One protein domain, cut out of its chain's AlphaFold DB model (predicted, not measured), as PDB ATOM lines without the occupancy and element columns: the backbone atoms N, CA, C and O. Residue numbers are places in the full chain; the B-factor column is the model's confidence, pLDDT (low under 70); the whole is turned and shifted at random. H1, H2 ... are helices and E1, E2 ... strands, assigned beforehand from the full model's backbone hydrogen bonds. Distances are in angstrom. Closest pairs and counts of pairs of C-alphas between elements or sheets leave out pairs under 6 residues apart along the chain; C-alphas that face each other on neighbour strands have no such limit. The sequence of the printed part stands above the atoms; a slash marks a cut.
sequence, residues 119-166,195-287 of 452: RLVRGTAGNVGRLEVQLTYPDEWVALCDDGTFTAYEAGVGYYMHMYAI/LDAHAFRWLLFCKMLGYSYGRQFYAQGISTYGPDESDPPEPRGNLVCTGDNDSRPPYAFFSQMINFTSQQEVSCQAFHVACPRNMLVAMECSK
ATOM      1  N   ARG A 119       0.390  36.639  31.004       92.19
ATOM      2  CA  ARG A 119       1.799  36.464  30.649       92.19
ATOM      3  C   ARG A 119       2.334  37.621  29.821       92.19
ATOM      4  O   ARG A 119       1.589  38.290  29.112       92.19
ATOM      5  N   LEU A 120       3.652  37.801  29.889       92.19
ATOM      6  CA  LEU A 120       4.402  38.630  28.953       92.19
ATOM      7  C   LEU A 120       5.095  37.715  27.948       92.19
ATOM      8  O   LEU A 120       5.842  36.819  28.343       92.19
ATOM      9  N   VAL A 121       4.850  37.926  26.657       92.25
ATOM     10  CA  VAL A 121       5.500  37.161  25.583       92.25
ATOM     11  C   VAL A 121       6.361  38.049  24.697       92.25
ATOM     12  O   VAL A 121       6.198  39.266  24.665       92.25
ATOM     13  N   ARG A 122       7.280  37.423  23.953       87.69
ATOM     14  CA  ARG A 122       8.103  38.056  22.902       87.69
ATOM     15  C   ARG A 122       9.022  39.198  23.351       87.69
ATOM     16  O   ARG A 122       9.713  39.763  22.514       87.69
ATOM     17  N   GLY A 123       9.099  39.518  24.640       86.44
ATOM     18  CA  GLY A 123      10.123  40.432  25.126       86.44
ATOM     19  C   GLY A 123      11.483  39.767  25.282       86.44
ATOM     20  O   GLY A 123      11.615  38.549  25.406       86.44
ATOM     21  N   THR A 124      12.517  40.600  25.276       84.31
ATOM     22  CA  THR A 124      13.917  40.181  25.429       84.31
ATOM     23  C   THR A 124      14.273  39.791  26.865       84.31
ATOM     24  O   THR A 124      15.321  39.191  27.098       84.31
ATOM     25  N   ALA A 125      13.414  40.123  27.829       86.75
ATOM     26  CA  ALA A 125      13.581  39.830  29.242       86.75
ATOM     27  C   ALA A 125      12.256  39.328  29.829       86.75
ATOM     28  O   ALA A 125      11.191  39.728  29.375       86.75
ATOM     29  N   GLY A 126      12.302  38.488  30.868       85.75
ATOM     30  CA  GLY A 126      11.098  37.898  31.484       85.75
ATOM     31  C   GLY A 126      10.144  38.898  32.157       85.75
ATOM     32  O   GLY A 126       9.090  38.512  32.656       85.75
ATOM     33  N   ASN A 127      10.517  40.174  32.194       90.56
ATOM     34  CA  ASN A 127       9.745  41.284  32.729       90.56
ATOM     35  C   ASN A 127       9.330  42.297  31.647       90.56
ATOM     36  O   ASN A 127       8.748  43.320  31.982       90.56
ATOM     37  N   VAL A 128       9.648  42.044  30.380       91.06
ATOM     38  CA  VAL A 128       9.262  42.869  29.232       91.06
ATOM     39  C   VAL A 128       8.476  41.980  28.286       91.06
ATOM     40  O   VAL A 128       8.844  40.828  28.076       91.06
ATOM     41  N   GLY A 129       7.413  42.490  27.681       92.25
ATOM     42  CA  GLY A 129       6.751  41.767  26.606       92.25
ATOM     43  C   GLY A 129       5.354  42.260  26.296       92.25
ATOM     44  O   GLY A 129       4.836  43.192  26.911       92.25
ATOM     45  N   ARG A 130       4.750  41.596  25.318       92.25
ATOM     46  CA  ARG A 130       3.350  41.742  24.954       92.25
ATOM     47  C   ARG A 130       2.497  41.102  26.034       92.25
ATOM     48  O   ARG A 130       2.736  39.945  26.384       92.25
ATOM     49  N   LEU A 131       1.529  41.851  26.544       91.94
ATOM     50  CA  LEU A 131       0.569  41.352  27.511       91.94
ATOM     51  C   LEU A 131      -0.431  40.440  26.802       91.94
ATOM     52  O   LEU A 131      -1.171  40.871  25.917       91.94
ATOM     53  N   GLU A 132      -0.452  39.182  27.221       92.19
ATOM     54  CA  GLU A 132      -1.473  38.220  26.834       92.19
ATOM     55  C   GLU A 132      -2.238  37.758  28.070       92.19
ATOM     56  O   GLU A 132      -1.664  37.595  29.154       92.19
ATOM     57  N   VAL A 133      -3.538  37.546  27.892       91.06
ATOM     58  CA  VAL A 133      -4.455  37.107  28.945       91.06
ATOM     59  C   VAL A 133      -5.102  35.785  28.547       91.06
ATOM     60  O   VAL A 133      -5.334  35.538  27.366       91.06
ATOM     61  N   GLN A 134      -5.360  34.922  29.524       91.06
ATOM     62  CA  GLN A 134      -6.020  33.638  29.328       91.06
ATOM     63  C   GLN A 134      -7.513  33.795  29.596       91.06
ATOM     64  O   GLN A 134      -7.928  34.161  30.701       91.06
ATOM     65  N   LEU A 135      -8.318  33.521  28.579       87.38
ATOM     66  CA  LEU A 135      -9.768  33.570  28.676       87.38
ATOM     67  C   LEU A 135     -10.279  32.289  29.342       87.38
ATOM     68  O   LEU A 135      -9.707  31.213  29.193       87.38
ATOM     69  N   THR A 136     -11.352  32.400  30.123       83.38
ATOM     70  CA  THR A 136     -11.957  31.238  30.791       83.38
ATOM     71  C   THR A 136     -12.725  30.356  29.802       83.38
ATOM     72  O   THR A 136     -12.876  29.154  30.033       83.38
ATOM     73  N   TYR A 137     -13.253  30.940  28.720       80.06
ATOM     74  CA  TYR A 137     -14.017  30.213  27.709       80.06
ATOM     75  C   TYR A 137     -14.052  30.951  26.351       80.06
ATOM     76  O   TYR A 137     -14.737  31.974  26.260       80.06
ATOM     77  N   PRO A 138     -13.417  30.415  25.289       83.25
ATOM     78  CA  PRO A 138     -12.570  29.214  25.291       83.25
ATOM     79  C   PRO A 138     -11.283  29.416  26.112       83.25
ATOM     80  O   PRO A 138     -10.905  30.544  26.404       83.25
ATOM     81  N   ASP A 139     -10.633  28.317  26.515       85.25
ATOM     82  CA  ASP A 139      -9.344  28.344  27.230       85.25
ATOM     83  C   ASP A 139      -8.208  28.707  26.260       85.25
ATOM     84  O   ASP A 139      -7.433  27.858  25.814       85.25
ATOM     85  N   GLU A 140      -8.183  29.975  25.855       89.50
ATOM     86  CA  GLU A 140      -7.263  30.517  24.864       89.50
ATOM     87  C   GLU A 140      -6.477  31.709  25.413       89.50
ATOM     88  O   GLU A 140      -6.945  32.456  26.274       89.50
ATOM     89  N   TRP A 141      -5.257  31.881  24.903       90.56
ATOM     90  CA  TRP A 141      -4.450  33.066  25.163       90.56
ATOM     91  C   TRP A 141      -4.691  34.086  24.066       90.56
ATOM     92  O   TRP A 141      -4.532  33.771  22.888       90.56
ATOM     93  N   VAL A 142      -5.000  35.311  24.465       89.88
ATOM     94  CA  VAL A 142      -5.248  36.418  23.543       89.88
ATOM     95  C   VAL A 142      -4.346  37.593  23.859       89.88
ATOM     96  O   VAL A 142      -4.043  37.865  25.023       89.88
ATOM     97  N   ALA A 143      -3.929  38.305  22.817       90.62
ATOM     98  CA  ALA A 143      -3.252  39.583  22.969       90.62
ATOM     99  C   ALA A 143      -4.287  40.689  23.188       90.62
ATOM    100  O   ALA A 143      -5.359  40.661  22.588       90.62
ATOM    101  N   LEU A 144      -3.965  41.662  24.040       89.06
ATOM    102  CA  LEU A 144      -4.824  42.825  24.248       89.06
ATOM    103  C   LEU A 144      -4.465  43.950  23.279       89.06
ATOM    104  O   LEU A 144      -3.287  44.216  23.036       89.06
ATOM    105  N   CYS A 145      -5.485  44.627  22.769       87.00
ATOM    106  CA  CYS A 145      -5.352  45.800  21.923       87.00
ATOM    107  C   CYS A 145      -5.005  47.037  22.726       87.00
ATOM    108  O   CYS A 145      -5.644  47.348  23.730       87.00
ATOM    109  N   ASP A 146      -4.029  47.782  22.228       81.44
ATOM    110  CA  ASP A 146      -3.788  49.135  22.683       81.44
ATOM    111  C   ASP A 146      -4.637  50.100  21.853       81.44
ATOM    112  O   ASP A 146      -4.250  50.560  20.775       81.44
ATOM    113  N   ASP A 147      -5.839  50.366  22.347       71.38
ATOM    114  CA  ASP A 147      -6.778  51.335  21.782       71.38
ATOM    115  C   ASP A 147      -6.510  52.773  22.263       71.38
ATOM    116  O   ASP A 147      -7.312  53.672  22.025       71.38
ATOM    117  N   GLY A 148      -5.385  53.013  22.944       67.38
ATOM    118  CA  GLY A 148      -5.057  54.303  23.539       67.38
ATOM    119  C   GLY A 148      -5.662  54.517  24.929       67.38
ATOM    120  O   GLY A 148      -5.111  55.322  25.683       67.38
ATOM    121  N   THR A 149      -6.673  53.746  25.353       62.03
ATOM    122  CA  THR A 149      -7.193  53.799  26.741       62.03
ATOM    123  C   THR A 149      -6.195  53.229  27.756       62.03
ATOM    124  O   THR A 149      -6.280  53.461  28.962       62.03
ATOM    125  N   PHE A 150      -5.193  52.510  27.255       62.56
ATOM    126  CA  PHE A 150      -4.020  52.061  27.988       62.56
ATOM    127  C   PHE A 150      -2.991  53.193  28.213       62.56
ATOM    128  O   PHE A 150      -2.227  53.144  29.178       62.56
ATOM    129  N   THR A 151      -2.999  54.245  27.382       48.69
ATOM    130  CA  THR A 151      -1.990  55.328  27.383       48.69
ATOM    131  C   THR A 151      -2.403  56.593  28.142       48.69
ATOM    132  O   THR A 151      -1.528  57.339  28.580       48.69
ATOM    133  N   ALA A 152      -3.702  56.875  28.307       38.28
ATOM    134  CA  ALA A 152      -4.144  58.189  28.770       38.28
ATOM    135  C   ALA A 152      -5.486  58.176  29.523       38.28
ATOM    136  O   ALA A 152      -6.458  57.578  29.081       38.28
ATOM    137  N   TYR A 153      -5.504  58.888  30.656       38.78
ATOM    138  CA  TYR A 153      -6.617  59.668  31.217       38.78
ATOM    139  C   TYR A 153      -8.044  59.333  30.746       38.78
ATOM    140  O   TYR A 153      -8.654  60.116  30.027       38.78
ATOM    141  N   GLU A 154      -8.650  58.273  31.279       34.75
ATOM    142  CA  GLU A 154     -10.111  58.147  31.235       34.75
ATOM    143  C   GLU A 154     -10.697  57.864  32.620       34.75
ATOM    144  O   GLU A 154     -10.441  56.850  33.272       34.75
ATOM    145  N   ALA A 155     -11.483  58.837  33.083       30.91
ATOM    146  CA  ALA A 155     -12.006  59.008  34.436       30.91
ATOM    147  C   ALA A 155     -13.095  57.995  34.858       30.91
ATOM    148  O   ALA A 155     -13.729  58.180  35.894       30.91
ATOM    149  N   GLY A 156     -13.326  56.923  34.094       35.78
ATOM    150  CA  GLY A 156     -14.439  55.994  34.334       35.78
ATOM    151  C   GLY A 156     -14.192  54.975  35.451       35.78
ATOM    152  O   GLY A 156     -15.066  54.737  36.277       35.78
ATOM    153  N   VAL A 157     -12.987  54.400  35.528       39.44
ATOM    154  CA  VAL A 157     -12.670  53.355  36.531       39.44
ATOM    155  C   VAL A 157     -12.164  53.968  37.841       39.44
ATOM    156  O   VAL A 157     -12.390  53.423  38.922       39.44
ATOM    157  N   GLY A 158     -11.547  55.154  37.756       37.53
ATOM    158  CA  GLY A 158     -11.104  55.912  38.923       37.53
ATOM    159  C   GLY A 158     -12.247  56.191  39.898       37.53
ATOM    160  O   GLY A 158     -12.042  56.065  41.096       37.53
ATOM    161  N   TYR A 159     -13.462  56.465  39.413       36.78
ATOM    162  CA  TYR A 159     -14.612  56.789  40.264       36.78
ATOM    163  C   TYR A 159     -15.005  55.648  41.225       36.78
ATOM    164  O   TYR A 159     -15.241  55.895  42.409       36.78
ATOM    165  N   TYR A 160     -14.983  54.392  40.762       39.22
ATOM    166  CA  TYR A 160     -15.376  53.227  41.568       39.22
ATOM    167  C   TYR A 160     -14.320  52.843  42.616       39.22
ATOM    168  O   TYR A 160     -14.654  52.602  43.778       39.22
ATOM    169  N   MET A 161     -13.029  52.888  42.264       37.31
ATOM    170  CA  MET A 161     -11.966  52.666  43.256       37.31
ATOM    171  C   MET A 161     -11.780  53.855  44.210       37.31
ATOM    172  O   MET A 161     -11.432  53.649  45.374       37.31
ATOM    173  N   HIS A 162     -12.080  55.083  43.775       39.66
ATOM    174  CA  HIS A 162     -12.093  56.268  44.638       39.66
ATOM    175  C   HIS A 162     -13.214  56.181  45.684       39.66
ATOM    176  O   HIS A 162     -12.964  56.453  46.858       39.66
ATOM    177  N   MET A 163     -14.409  55.698  45.314       36.31
ATOM    178  CA  MET A 163     -15.475  55.404  46.282       36.31
ATOM    179  C   MET A 163     -15.055  54.326  47.291       36.31
ATOM    180  O   MET A 163     -15.286  54.488  48.489       36.31
ATOM    181  N   TYR A 164     -14.383  53.262  46.844       40.38
ATOM    182  CA  TYR A 164     -13.896  52.196  47.728       40.38
ATOM    183  C   TYR A 164     -12.809  52.674  48.711       40.38
ATOM    184  O   TYR A 164     -12.837  52.314  49.893       40.38
ATOM    185  N   ALA A 165     -11.882  53.525  48.261       41.75
ATOM    186  CA  ALA A 165     -10.858  54.132  49.112       41.75
ATOM    187  C   ALA A 165     -11.462  55.117  50.132       41.75
ATOM    188  O   ALA A 165     -11.123  55.064  51.316       41.75
ATOM    189  N   ILE A 166     -12.421  55.951  49.713       44.53
ATOM    190  CA  ILE A 166     -13.144  56.877  50.601       44.53
ATOM    191  C   ILE A 166     -13.977  56.103  51.640       44.53
ATOM    192  O   ILE A 166     -13.967  56.457  52.822       44.53
ATOM    193  N   LEU A 195      -4.470  62.249  41.060       41.94
ATOM    194  CA  LEU A 195      -3.357  62.123  40.111       41.94
ATOM    195  C   LEU A 195      -2.877  60.674  39.931       41.94
ATOM    196  O   LEU A 195      -2.425  60.324  38.843       41.94
ATOM    197  N   ASP A 196      -3.026  59.816  40.943       44.12
ATOM    198  CA  ASP A 196      -2.559  58.423  40.879       44.12
ATOM    199  C   ASP A 196      -3.530  57.498  40.119       44.12
ATOM    200  O   ASP A 196      -3.104  56.508  39.527       44.12
ATOM    201  N   ALA A 197      -4.830  57.840  40.057       44.31
ATOM    202  CA  ALA A 197      -5.908  57.032  39.456       44.31
ATOM    203  C   ALA A 197      -5.690  56.660  37.969       44.31
ATOM    204  O   ALA A 197      -6.348  55.762  37.443       44.31
ATOM    205  N   HIS A 198      -4.736  57.310  37.304       47.31
ATOM    206  CA  HIS A 198      -4.476  57.190  35.874       47.31
ATOM    207  C   HIS A 198      -3.314  56.237  35.525       47.31
ATOM    208  O   HIS A 198      -3.232  55.778  34.390       47.31
ATOM    209  N   ALA A 199      -2.465  55.859  36.493       52.25
ATOM    210  CA  ALA A 199      -1.317  54.959  36.291       52.25
ATOM    211  C   ALA A 199      -1.625  53.468  36.566       52.25
ATOM    212  O   ALA A 199      -0.744  52.605  36.491       52.25
ATOM    213  N   PHE A 200      -2.875  53.136  36.906       63.62
ATOM    214  CA  PHE A 200      -3.182  51.878  37.590       63.62
ATOM    215  C   PHE A 200      -3.238  50.628  36.714       63.62
ATOM    216  O   PHE A 200      -2.956  49.550  37.233       63.62
ATOM    217  N   ARG A 201      -3.569  50.717  35.417       73.31
ATOM    218  CA  ARG A 201      -3.793  49.500  34.609       73.31
ATOM    219  C   ARG A 201      -2.514  48.669  34.472       73.31
ATOM    220  O   ARG A 201      -2.503  47.502  34.849       73.31
ATOM    221  N   TRP A 202      -1.405  49.275  34.049       80.62
ATOM    222  CA  TRP A 202      -0.117  48.572  33.934       80.62
ATOM    223  C   TRP A 202       0.406  48.078  35.277       80.62
ATOM    224  O   TRP A 202       0.940  46.975  35.382       80.62
ATOM    225  N   LEU A 203       0.237  48.900  36.314       82.81
ATOM    226  CA  LEU A 203       0.652  48.567  37.667       82.81
ATOM    227  C   LEU A 203      -0.107  47.346  38.197       82.81
ATOM    228  O   LEU A 203       0.502  46.495  38.839       82.81
ATOM    229  N   LEU A 204      -1.406  47.242  37.907       83.62
ATOM    230  CA  LEU A 204      -2.239  46.102  38.274       83.62
ATOM    231  C   LEU A 204      -1.718  44.815  37.619       83.62
ATOM    232  O   LEU A 204      -1.435  43.860  38.340       83.62
ATOM    233  N   PHE A 205      -1.491  44.796  36.298       87.56
ATOM    234  CA  PHE A 205      -0.939  43.607  35.622       87.56
ATOM    235  C   PHE A 205       0.454  43.248  36.116       87.56
ATOM    236  O   PHE A 205       0.716  42.084  36.406       87.56
ATOM    237  N   CYS A 206       1.334  44.233  36.299       89.31
ATOM    238  CA  CYS A 206       2.654  43.971  36.855       89.31
ATOM    239  C   CYS A 206       2.573  43.392  38.273       89.31
ATOM    240  O   CYS A 206       3.304  42.451  38.571       89.31
ATOM    241  N   LYS A 207       1.657  43.872  39.124       87.25
ATOM    242  CA  LYS A 207       1.412  43.296  40.456       87.25
ATOM    243  C   LYS A 207       0.917  41.859  40.392       87.25
ATOM    244  O   LYS A 207       1.433  41.024  41.130       87.25
ATOM    245  N   MET A 208      -0.014  41.556  39.490       85.19
ATOM    246  CA  MET A 208      -0.494  40.186  39.277       85.19
ATOM    247  C   MET A 208       0.622  39.258  38.769       85.19
ATOM    248  O   MET A 208       0.664  38.094  39.145       85.19
ATOM    249  N   LEU A 209       1.579  39.791  38.005       88.50
ATOM    250  CA  LEU A 209       2.788  39.090  37.560       88.50
ATOM    251  C   LEU A 209       3.911  39.039  38.625       88.50
ATOM    252  O   LEU A 209       5.011  38.568  38.335       88.50
ATOM    253  N   GLY A 210       3.677  39.533  39.848       90.12
ATOM    254  CA  GLY A 210       4.648  39.498  40.953       90.12
ATOM    255  C   GLY A 210       5.689  40.629  40.957       90.12
ATOM    256  O   GLY A 210       6.750  40.501  41.580       90.12
ATOM    257  N   TYR A 211       5.411  41.736  40.269       91.00
ATOM    258  CA  TYR A 211       6.239  42.945  40.219       91.00
ATOM    259  C   TYR A 211       5.603  44.104  40.999       91.00
ATOM    260  O   TYR A 211       4.415  44.111  41.292       91.00
ATOM    261  N   SER A 212       6.394  45.117  41.349       89.88
ATOM    262  CA  SER A 212       5.920  46.258  42.151       89.88
ATOM    263  C   SER A 212       5.666  47.514  41.320       89.88
ATOM    264  O   SER A 212       4.955  48.402  41.776       89.88
ATOM    265  N   TYR A 213       6.228  47.574  40.113       88.81
ATOM    266  CA  TYR A 213       6.177  48.716  39.207       88.81
ATOM    267  C   TYR A 213       5.898  48.236  37.783       88.81
ATOM    268  O   TYR A 213       6.326  47.145  37.402       88.81
ATOM    269  N   GLY A 214       5.210  49.065  36.999       88.56
ATOM    270  CA  GLY A 214       4.936  48.821  35.585       88.56
ATOM    271  C   GLY A 214       4.995  50.105  34.770       88.56
ATOM    272  O   GLY A 214       4.660  51.171  35.282       88.56
ATOM    273  N   ARG A 215       5.433  50.004  33.516       86.50
ATOM    274  CA  ARG A 215       5.325  51.068  32.517       86.50
ATOM    275  C   ARG A 215       4.952  50.481  31.165       86.50
ATOM    276  O   ARG A 215       5.241  49.319  30.881       86.50
ATOM    277  N   GLN A 216       4.350  51.308  30.328       84.12
ATOM    278  CA  GLN A 216       4.146  50.972  28.932       84.12
ATOM    279  C   GLN A 216       5.494  50.887  28.208       84.12
ATOM    280  O   GLN A 216       6.391  51.698  28.453       84.12
ATOM    281  N   PHE A 217       5.644  49.890  27.340       82.62
ATOM    282  CA  PHE A 217       6.884  49.638  26.616       82.62
ATOM    283  C   PHE A 217       6.577  49.239  25.176       82.62
ATOM    284  O   PHE A 217       6.271  48.085  24.893       82.62
ATOM    285  N   TYR A 218       6.675  50.198  24.258       79.44
ATOM    286  CA  TYR A 218       6.518  49.934  22.833       79.44
ATOM    287  C   TYR A 218       7.855  49.565  22.202       79.44
ATOM    288  O   TYR A 218       8.831  50.309  22.299       79.44
ATOM    289  N   ALA A 219       7.883  48.426  21.518       75.88
ATOM    290  CA  ALA A 219       9.010  48.001  20.705       75.88
ATOM    291  C   ALA A 219       8.504  47.169  19.526       75.88
ATOM    292  O   ALA A 219       7.558  46.384  19.661       75.88
ATOM    293  N   GLN A 220       9.152  47.329  18.374       73.50
ATOM    294  CA  GLN A 220       8.830  46.581  17.161       73.50
ATOM    295  C   GLN A 220       8.903  45.069  17.427       73.50
ATOM    296  O   GLN A 220       9.870  44.584  18.012       73.50
ATOM    297  N   GLY A 221       7.860  44.333  17.028       73.69
ATOM    298  CA  GLY A 221       7.741  42.886  17.266       73.69
ATOM    299  C   GLY A 221       7.257  42.483  18.666       73.69
ATOM    300  O   GLY A 221       7.011  41.300  18.896       73.69
ATOM    301  N   ILE A 222       7.093  43.442  19.586       77.31
ATOM    302  CA  ILE A 222       6.408  43.239  20.873       77.31
ATOM    303  C   ILE A 222       5.017  43.870  20.812       77.31
ATOM    304  O   ILE A 222       4.014  43.191  21.015       77.31
ATOM    305  N   SER A 223       4.957  45.166  20.504       73.75
ATOM    306  CA  SER A 223       3.704  45.921  20.402       73.75
ATOM    307  C   SER A 223       3.052  45.836  19.029       73.75
ATOM    308  O   SER A 223       1.994  46.404  18.823       73.75
ATOM    309  N   THR A 224       3.679  45.149  18.083       75.69
ATOM    310  CA  THR A 224       3.103  44.785  16.789       75.69
ATOM    311  C   THR A 224       3.323  43.297  16.598       75.69
ATOM    312  O   THR A 224       4.279  42.743  17.153       75.69
ATOM    313  N   TYR A 225       2.505  42.649  15.774       71.69
ATOM    314  CA  TYR A 225       2.865  41.329  15.269       71.69
ATOM    315  C   TYR A 225       4.199  41.457  14.525       71.69
ATOM    316  O   TYR A 225       4.351  42.286  13.623       71.69
ATOM    317  N   GLY A 226       5.222  40.751  15.004       64.31
ATOM    318  CA  GLY A 226       6.529  40.748  14.357       64.31
ATOM    319  C   GLY A 226       6.446  40.053  12.994       64.31
ATOM    320  O   GLY A 226       5.555  39.228  12.795       64.31
ATOM    321  N   PRO A 227       7.384  40.319  12.066       60.31
ATOM    322  CA  PRO A 227       7.412  39.646  10.762       60.31
ATOM    323  C   PRO A 227       7.527  38.114  10.875       60.31
ATOM    324  O   PRO A 227       7.153  37.400   9.950       60.31
ATOM    325  N   ASP A 228       8.003  37.613  12.018       62.47
ATOM    326  CA  ASP A 228       8.202  36.187  12.288       62.47
ATOM    327  C   ASP A 228       6.973  35.495  12.917       62.47
ATOM    328  O   ASP A 228       7.045  34.324  13.301       62.47
ATOM    329  N   GLU A 229       5.849  36.198  13.091       75.19
ATOM    330  CA  GLU A 229       4.628  35.650  13.686       75.19
ATOM    331  C   GLU A 229       3.658  35.206  12.584       75.19
ATOM    332  O   GLU A 229       2.836  35.973  12.098       75.19
ATOM    333  N   SER A 230       3.789  33.943  12.163       69.31
ATOM    334  CA  SER A 230       2.988  33.357  11.077       69.31
ATOM    335  C   SER A 230       1.522  33.103  11.440       69.31
ATOM    336  O   SER A 230       0.721  32.853  10.547       69.31
ATOM    337  N   ASP A 231       1.194  33.115  12.733       74.31
ATOM    338  CA  ASP A 231      -0.151  32.873  13.262       74.31
ATOM    339  C   ASP A 231      -0.376  33.761  14.502       74.31
ATOM    340  O   ASP A 231      -0.170  33.320  15.639       74.31
ATOM    341  N   PRO A 232      -0.634  35.065  14.299       68.62
ATOM    342  CA  PRO A 232      -0.844  35.995  15.398       68.62
ATOM    343  C   PRO A 232      -2.107  35.617  16.190       68.62
ATOM    344  O   PRO A 232      -3.146  35.382  15.570       68.62
ATOM    345  N   PRO A 233      -2.057  35.571  17.539       71.00
ATOM    346  CA  PRO A 233      -3.260  35.336  18.333       71.00
ATOM    347  C   PRO A 233      -4.305  36.398  18.000       71.00
ATOM    348  O   PRO A 233      -3.957  37.562  17.803       71.00
ATOM    349  N   GLU A 234      -5.577  36.009  17.948       76.69
ATOM    350  CA  GLU A 234      -6.650  36.948  17.645       76.69
ATOM    351  C   GLU A 234      -6.636  38.074  18.695       76.69
ATOM    352  O   GLU A 234      -6.764  37.804  19.898       76.69
ATOM    353  N   PRO A 235      -6.417  39.333  18.283       78.94
ATOM    354  CA  PRO A 235      -6.372  40.424  19.231       78.94
ATOM    355  C   PRO A 235      -7.754  40.601  19.861       78.94
ATOM    356  O   PRO A 235      -8.762  40.706  19.162       78.94
ATOM    357  N   ARG A 236      -7.803  40.663  21.190       81.62
ATOM    358  CA  ARG A 236      -8.996  41.069  21.931       81.62
ATOM    359  C   ARG A 236      -8.857  42.527  22.328       81.62
ATOM    360  O   ARG A 236      -7.770  43.018  22.603       81.62
ATOM    361  N   GLY A 237      -9.991  43.203  22.313       75.06
ATOM    362  CA  GLY A 237     -10.129  44.635  22.483       75.06
ATOM    363  C   GLY A 237      -9.892  45.124  23.905       75.06
ATOM    364  O   GLY A 237      -9.033  44.634  24.637       75.06
ATOM    365  N   ASN A 238     -10.679  46.130  24.284       70.06
ATOM    366  CA  ASN A 238     -10.533  46.809  25.563       70.06
ATOM    367  C   ASN A 238     -10.730  45.842  26.740       70.06
ATOM    368  O   ASN A 238     -11.460  44.847  26.657       70.06
ATOM    369  N   LEU A 239     -10.074  46.160  27.850       75.06
ATOM    370  CA  LEU A 239     -10.146  45.404  29.080       75.06
ATOM    371  C   LEU A 239     -10.769  46.251  30.186       75.06
ATOM    372  O   LEU A 239     -10.246  47.309  30.542       75.06
ATOM    373  N   VAL A 240     -11.851  45.752  30.782       75.56
ATOM    374  CA  VAL A 240     -12.502  46.403  31.924       75.56
ATOM    375  C   VAL A 240     -12.368  45.511  33.145       75.56
ATOM    376  O   VAL A 240     -12.860  44.387  33.152       75.56
ATOM    377  N   CYS A 241     -11.706  46.023  34.179       74.00
ATOM    378  CA  CYS A 241     -11.567  45.364  35.472       74.00
ATOM    379  C   CYS A 241     -12.483  46.031  36.502       74.00
ATOM    380  O   CYS A 241     -12.428  47.250  36.667       74.00
ATOM    381  N   THR A 242     -13.292  45.241  37.202       69.62
ATOM    382  CA  THR A 242     -14.179  45.667  38.293       69.62
ATOM    383  C   THR A 242     -13.789  44.958  39.591       69.62
ATOM    384  O   THR A 242     -13.350  43.807  39.563       69.62
ATOM    385  N   GLY A 243     -13.942  45.632  40.734       69.31
ATOM    386  CA  GLY A 243     -13.786  44.994  42.045       69.31
ATOM    387  C   GLY A 243     -14.946  44.038  42.346       69.31
ATOM    388  O   GLY A 243     -16.054  44.242  41.854       69.31
ATOM    389  N   ASP A 244     -14.693  43.011  43.157       57.38
ATOM    390  CA  ASP A 244     -15.535  41.819  43.391       57.38
ATOM    391  C   ASP A 244     -17.004  42.018  43.843       57.38
ATOM    392  O   ASP A 244     -17.731  41.035  43.969       57.38
ATOM    393  N   ASN A 245     -17.489  43.245  44.056       55.56
ATOM    394  CA  ASN A 245     -18.856  43.500  44.543       55.56
ATOM    395  C   ASN A 245     -19.703  44.428  43.673       55.56
ATOM    396  O   ASN A 245     -20.881  44.617  43.987       55.56
ATOM    397  N   ASP A 246     -19.160  44.980  42.590       52.03
ATOM    398  CA  ASP A 246     -19.993  45.733  41.661       52.03
ATOM    399  C   ASP A 246     -20.733  44.734  40.771       52.03
ATOM    400  O   ASP A 246     -20.139  43.923  40.055       52.03
ATOM    401  N   SER A 247     -22.060  44.741  40.896       51.66
ATOM    402  CA  SER A 247     -22.984  43.938  40.101       51.66
ATOM    403  C   SER A 247     -22.546  43.919  38.639       51.66
ATOM    404  O   SER A 247     -22.330  44.971  38.041       51.66
ATOM    405  N   ARG A 248     -22.397  42.703  38.088       54.72
ATOM    406  CA  ARG A 248     -22.014  42.450  36.688       54.72
ATOM    407  C   ARG A 248     -22.698  43.473  35.774       54.72
ATOM    408  O   ARG A 248     -23.917  43.604  35.901       54.72
ATOM    409  N   PRO A 249     -21.979  44.143  34.854       49.94
ATOM    410  CA  PRO A 249     -22.617  45.064  33.926       49.94
ATOM    411  C   PRO A 249     -23.726  44.303  33.180       49.94
ATOM    412  O   PRO A 249     -23.425  43.302  32.522       49.94
ATOM    413  N   PRO A 250     -25.005  44.708  33.307       44.91
ATOM    414  CA  PRO A 250     -26.136  43.867  32.915       44.91
ATOM    415  C   PRO A 250     -26.266  43.616  31.401       44.91
ATOM    416  O   PRO A 250     -27.121  42.828  31.002       44.91
ATOM    417  N   TYR A 251     -25.416  44.215  30.554       47.88
ATOM    418  CA  TYR A 251     -25.591  44.205  29.093       47.88
ATOM    419  C   TYR A 251     -24.318  43.973  28.253       47.88
ATOM    420  O   TYR A 251     -24.317  44.246  27.054       47.88
ATOM    421  N   ALA A 252     -23.236  43.427  28.815       49.44
ATOM    422  CA  ALA A 252     -22.066  43.052  28.011       49.44
ATOM    423  C   ALA A 252     -22.295  41.700  27.299       49.44
ATOM    424  O   ALA A 252     -21.871  40.653  27.775       49.44
ATOM    425  N   PHE A 253     -22.968  41.709  26.143       46.50
ATOM    426  CA  PHE A 253     -23.276  40.493  25.366       46.50
ATOM    427  C   PHE A 253     -22.043  39.771  24.771       46.50
ATOM    428  O   PHE A 253     -22.195  38.687  24.211       46.50
ATOM    429  N   PHE A 254     -20.824  40.313  24.926       51.91
ATOM    430  CA  PHE A 254     -19.579  39.748  24.373       51.91
ATOM    431  C   PHE A 254     -18.371  39.838  25.319       51.91
ATOM    432  O   PHE A 254     -17.235  39.979  24.860       51.91
ATOM    433  N   SER A 255     -18.583  39.789  26.636       58.44
ATOM    434  CA  SER A 255     -17.461  39.730  27.573       58.44
ATOM    435  C   SER A 255     -16.972  38.298  27.775       58.44
ATOM    436  O   SER A 255     -17.734  37.395  28.126       58.44
ATOM    437  N   GLN A 256     -15.672  38.084  27.574       70.19
ATOM    438  CA  GLN A 256     -15.001  36.879  28.051       70.19
ATOM    439  C   GLN A 256     -14.295  37.200  29.365       70.19
ATOM    440  O   GLN A 256     -13.626  38.227  29.502       70.19
ATOM    441  N   MET A 257     -14.487  36.334  30.356       72.44
ATOM    442  CA  MET A 257     -13.852  36.473  31.664       72.44
ATOM    443  C   MET A 257     -12.384  36.079  31.554       72.44
ATOM    444  O   MET A 257     -12.069  35.069  30.922       72.44
ATOM    445  N   ILE A 258     -11.503  36.840  32.199       78.12
ATOM    446  CA  ILE A 258     -10.114  36.421  32.381       78.12
ATOM    447  C   ILE A 258     -10.039  35.458  33.560       78.12
ATOM    448  O   ILE A 258     -10.610  35.707  34.626       78.12
ATOM    449  N   ASN A 259      -9.323  34.356  33.366       71.69
ATOM    450  CA  ASN A 259      -9.105  33.357  34.399       71.69
ATOM    451  C   ASN A 259      -8.006  33.812  35.369       71.69
ATOM    452  O   ASN A 259      -6.862  33.360  35.294       71.69
ATOM    453  N   PHE A 260      -8.338  34.716  36.290       76.81
ATOM    454  CA  PHE A 260      -7.466  34.961  37.434       76.81
ATOM    455  C   PHE A 260      -7.618  33.826  38.441       76.81
ATOM    456  O   PHE A 260      -8.722  33.396  38.777       76.81
ATOM    457  N   THR A 261      -6.494  33.335  38.958       70.44
ATOM    458  CA  THR A 261      -6.497  32.394  40.080       70.44
ATOM    459  C   THR A 261      -7.249  33.014  41.257       70.44
ATOM    460  O   THR A 261      -7.049  34.188  41.557       70.44
ATOM    461  N   SER A 262      -8.077  32.207  41.927       55.16
ATOM    462  CA  SER A 262      -9.152  32.553  42.879       55.16
ATOM    463  C   SER A 262      -8.784  33.374  44.132       55.16
ATOM    464  O   SER A 262      -9.541  33.374  45.098       55.16
ATOM    465  N   GLN A 263      -7.616  34.009  44.179       58.97
ATOM    466  CA  GLN A 263      -7.147  34.836  45.293       58.97
ATOM    467  C   GLN A 263      -7.196  36.343  45.003       58.97
ATOM    468  O   GLN A 263      -6.740  37.126  45.833       58.97
ATOM    469  N   GLN A 264      -7.701  36.770  43.846       62.28
ATOM    470  CA  GLN A 264      -7.715  38.182  43.463       62.28
ATOM    471  C   GLN A 264      -9.136  38.751  43.534       62.28
ATOM    472  O   GLN A 264     -10.036  38.199  42.915       62.28
ATOM    473  N   GLU A 265      -9.308  39.868  44.256       68.81
ATOM    474  CA  GLU A 265     -10.587  40.593  44.438       68.81
ATOM    475  C   GLU A 265     -11.057  41.355  43.173       68.81
ATOM    476  O   GLU A 265     -11.783  42.352  43.256       68.81
ATOM    477  N   VAL A 266     -10.552  40.976  41.994       68.62
ATOM    478  CA  VAL A 266     -10.721  41.725  40.746       68.62
ATOM    479  C   VAL A 266     -11.184  40.783  39.645       68.62
ATOM    480  O   VAL A 266     -10.507  39.818  39.301       68.62
ATOM    481  N   SER A 267     -12.318  41.121  39.041       74.81
ATOM    482  CA  SER A 267     -12.831  40.477  37.838       74.81
ATOM    483  C   SER A 267     -12.532  41.370  36.639       74.81
ATOM    484  O   SER A 267     -12.972  42.518  36.604       74.81
ATOM    485  N   CYS A 268     -11.794  40.866  35.649       78.62
ATOM    486  CA  CYS A 268     -11.588  41.577  34.388       78.62
ATOM    487  C   CYS A 268     -12.303  40.868  33.242       78.62
ATOM    488  O   CYS A 268     -12.284  39.641  33.121       78.62
ATOM    489  N   GLN A 269     -12.904  41.680  32.384       79.12
ATOM    490  CA  GLN A 269     -13.604  41.277  31.180       79.12
ATOM    491  C   GLN A 269     -12.838  41.805  29.971       79.12
ATOM    492  O   GLN A 269     -12.538  42.999  29.893       79.12
ATOM    493  N   ALA A 270     -12.525  40.906  29.042       79.62
ATOM    494  CA  ALA A 270     -11.995  41.249  27.732       79.62
ATOM    495  C   ALA A 270     -13.152  41.373  26.742       79.62
ATOM    496  O   ALA A 270     -14.008  40.486  26.655       79.62
ATOM    497  N   PHE A 271     -13.180  42.482  26.007       75.12
ATOM    498  CA  PHE A 271     -14.191  42.747  24.993       75.12
ATOM    499  C   PHE A 271     -13.649  42.403  23.614       75.12
ATOM    500  O   PHE A 271     -12.487  42.652  23.303       75.12
ATOM    501  N   HIS A 272     -14.502  41.861  22.753       70.06
ATOM    502  CA  HIS A 272     -14.206  41.769  21.327       70.06
ATOM    503  C   HIS A 272     -14.314  43.167  20.717       70.06
ATOM    504  O   HIS A 272     -15.409  43.641  20.432       70.06
ATOM    505  N   VAL A 273     -13.182  43.849  20.562       66.00
ATOM    506  CA  VAL A 273     -13.101  45.124  19.842       66.00
ATOM    507  C   VAL A 273     -11.980  44.997  18.822       66.00
ATOM    508  O   VAL A 273     -10.917  44.468  19.144       66.00
ATOM    509  N   ALA A 274     -12.231  45.459  17.596       65.44
ATOM    510  CA  ALA A 274     -11.226  45.499  16.541       65.44
ATOM    511  C   ALA A 274      -9.998  46.300  17.004       65.44
ATOM    512  O   ALA A 274     -10.144  47.357  17.614       65.44
ATOM    513  N   CYS A 275      -8.803  45.778  16.717       72.25
ATOM    514  CA  CYS A 275      -7.520  46.313  17.168       72.25
ATOM    515  C   CYS A 275      -7.073  47.489  16.281       72.25
ATOM    516  O   CYS A 275      -6.496  47.256  15.219       72.25
ATOM    517  N   PRO A 276      -7.283  48.752  16.692       54.47
ATOM    518  CA  PRO A 276      -7.302  49.899  15.778       54.47
ATOM    519  C   PRO A 276      -6.031  50.148  14.971       54.47
ATOM    520  O   PRO A 276      -6.063  50.713  13.886       54.47
ATOM    521  N   ARG A 277      -4.883  49.800  15.552       62.06
ATOM    522  CA  ARG A 277      -3.558  50.152  15.024       62.06
ATOM    523  C   ARG A 277      -2.666  48.933  14.823       62.06
ATOM    524  O   ARG A 277      -1.456  49.091  14.689       62.06
ATOM    525  N   ASN A 278      -3.228  47.720  14.920       69.62
ATOM    526  CA  ASN A 278      -2.453  46.495  15.166       69.62
ATOM    527  C   ASN A 278      -1.432  46.668  16.309       69.62
ATOM    528  O   ASN A 278      -0.398  45.998  16.342       69.62
ATOM    529  N   MET A 279      -1.713  47.606  17.220       78.81
ATOM    530  CA  MET A 279      -0.894  47.854  18.386       78.81
ATOM    531  C   MET A 279      -1.429  47.004  19.512       78.81
ATOM    532  O   MET A 279      -2.605  47.070  19.868       78.81
ATOM    533  N   LEU A 280      -0.539  46.193  20.043       87.31
ATOM    534  CA  LEU A 280      -0.804  45.308  21.148       87.31
ATOM    535  C   LEU A 280      -0.217  45.938  22.394       87.31
ATOM    536  O   LEU A 280       0.849  46.564  22.368       87.31
ATOM    537  N   VAL A 281      -0.927  45.741  23.490       88.31
ATOM    538  CA  VAL A 281      -0.522  46.166  24.816       88.31
ATOM    539  C   VAL A 281       0.824  45.519  25.126       88.31
ATOM    540  O   VAL A 281       0.943  44.299  25.248       88.31
ATOM    541  N   ALA A 282       1.857  46.345  25.231       89.81
ATOM    542  CA  ALA A 282       3.209  45.918  25.538       89.81
ATOM    543  C   ALA A 282       3.723  46.690  26.747       89.81
ATOM    544  O   ALA A 282       3.527  47.903  26.878       89.81
ATOM    545  N   MET A 283       4.350  45.966  27.667       91.19
ATOM    546  CA  MET A 283       4.714  46.515  28.960       91.19
ATOM    547  C   MET A 283       6.031  45.981  29.486       91.19
ATOM    548  O   MET A 283       6.505  44.903  29.126       91.19
ATOM    549  N   GLU A 284       6.599  46.775  30.380       91.88
ATOM    550  CA  GLU A 284       7.757  46.427  31.173       91.88
ATOM    551  C   GLU A 284       7.381  46.519  32.650       91.88
ATOM    552  O   GLU A 284       6.880  47.539  33.126       91.88
ATOM    553  N   CYS A 285       7.641  45.442  33.379       92.38
ATOM    554  CA  CYS A 285       7.434  45.326  34.809       92.38
ATOM    555  C   CYS A 285       8.771  45.338  35.551       92.38
ATOM    556  O   CYS A 285       9.799  44.918  35.029       92.38
ATOM    557  N   SER A 286       8.785  45.812  36.792       92.50
ATOM    558  CA  SER A 286       9.996  45.825  37.614       92.50
ATOM    559  C   SER A 286       9.677  45.648  39.096       92.50
ATOM    560  O   SER A 286       8.631  46.071  39.589       92.50
ATOM    561  N   LYS A 287      10.587  45.001  39.833       93.38
ATOM    562  CA  LYS A 287      10.521  44.908  41.305       93.38
ATOM    563  C   LYS A 287      11.054  46.166  41.987       93.38
ATOM    564  O   LYS A 287      10.726  46.429  43.135       93.38
TER     565      LYS A 287
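This is residues 119 to 166 and 195 to 287 of the 452 residues of an uncharacterized protein of Volvox carteri f. nagariensis (UniProt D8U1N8). Little regular structure is here: loops join a strongly twisted sheet, the meander E1 E2 E3, antiparallel neighbours in turn, plus E8 and E4, with H2 packed on it, to a small sheet, E5 E7 E6, grazed by H1. Three strands, two helices and five strands hold 56 of 141 printed residues, a mixed class; both sheets are antiparallel. The whole is compact, radius of gyration of the C-alphas 14.8 A, spanning 47 by 34 by 28 A.

Find C-alpha 119 at (1.799, 36.464, 30.649), where E1, residues 119-121, begins; then come E2, 128-134, 17.9 A long, E3, 141-143, H1, 156-166, H2, 200-208, E4, 213-216, E5, 239-243, E6, 255-257, E7, 266-271, and E8, 282-286, which ends with C-alpha 286 at (9.996, 45.825, 37.614).

Look at hairpin E1 and E2: N 119 and O 132 are 2.9 A apart. The closest C-alphas of H2 and E4, Leu 203 and Gly 214, are 4.8 A apart. Every O i to N i+4 pair is within hydrogen-bond range in H2, 6 of 7 in H1.

Residues 167-194 are cut out, leaving 15.3 A between C-alphas 166 and 195. Long links precede H1, E5 and E6. Confidence is low at 54 residues, among them 148-166.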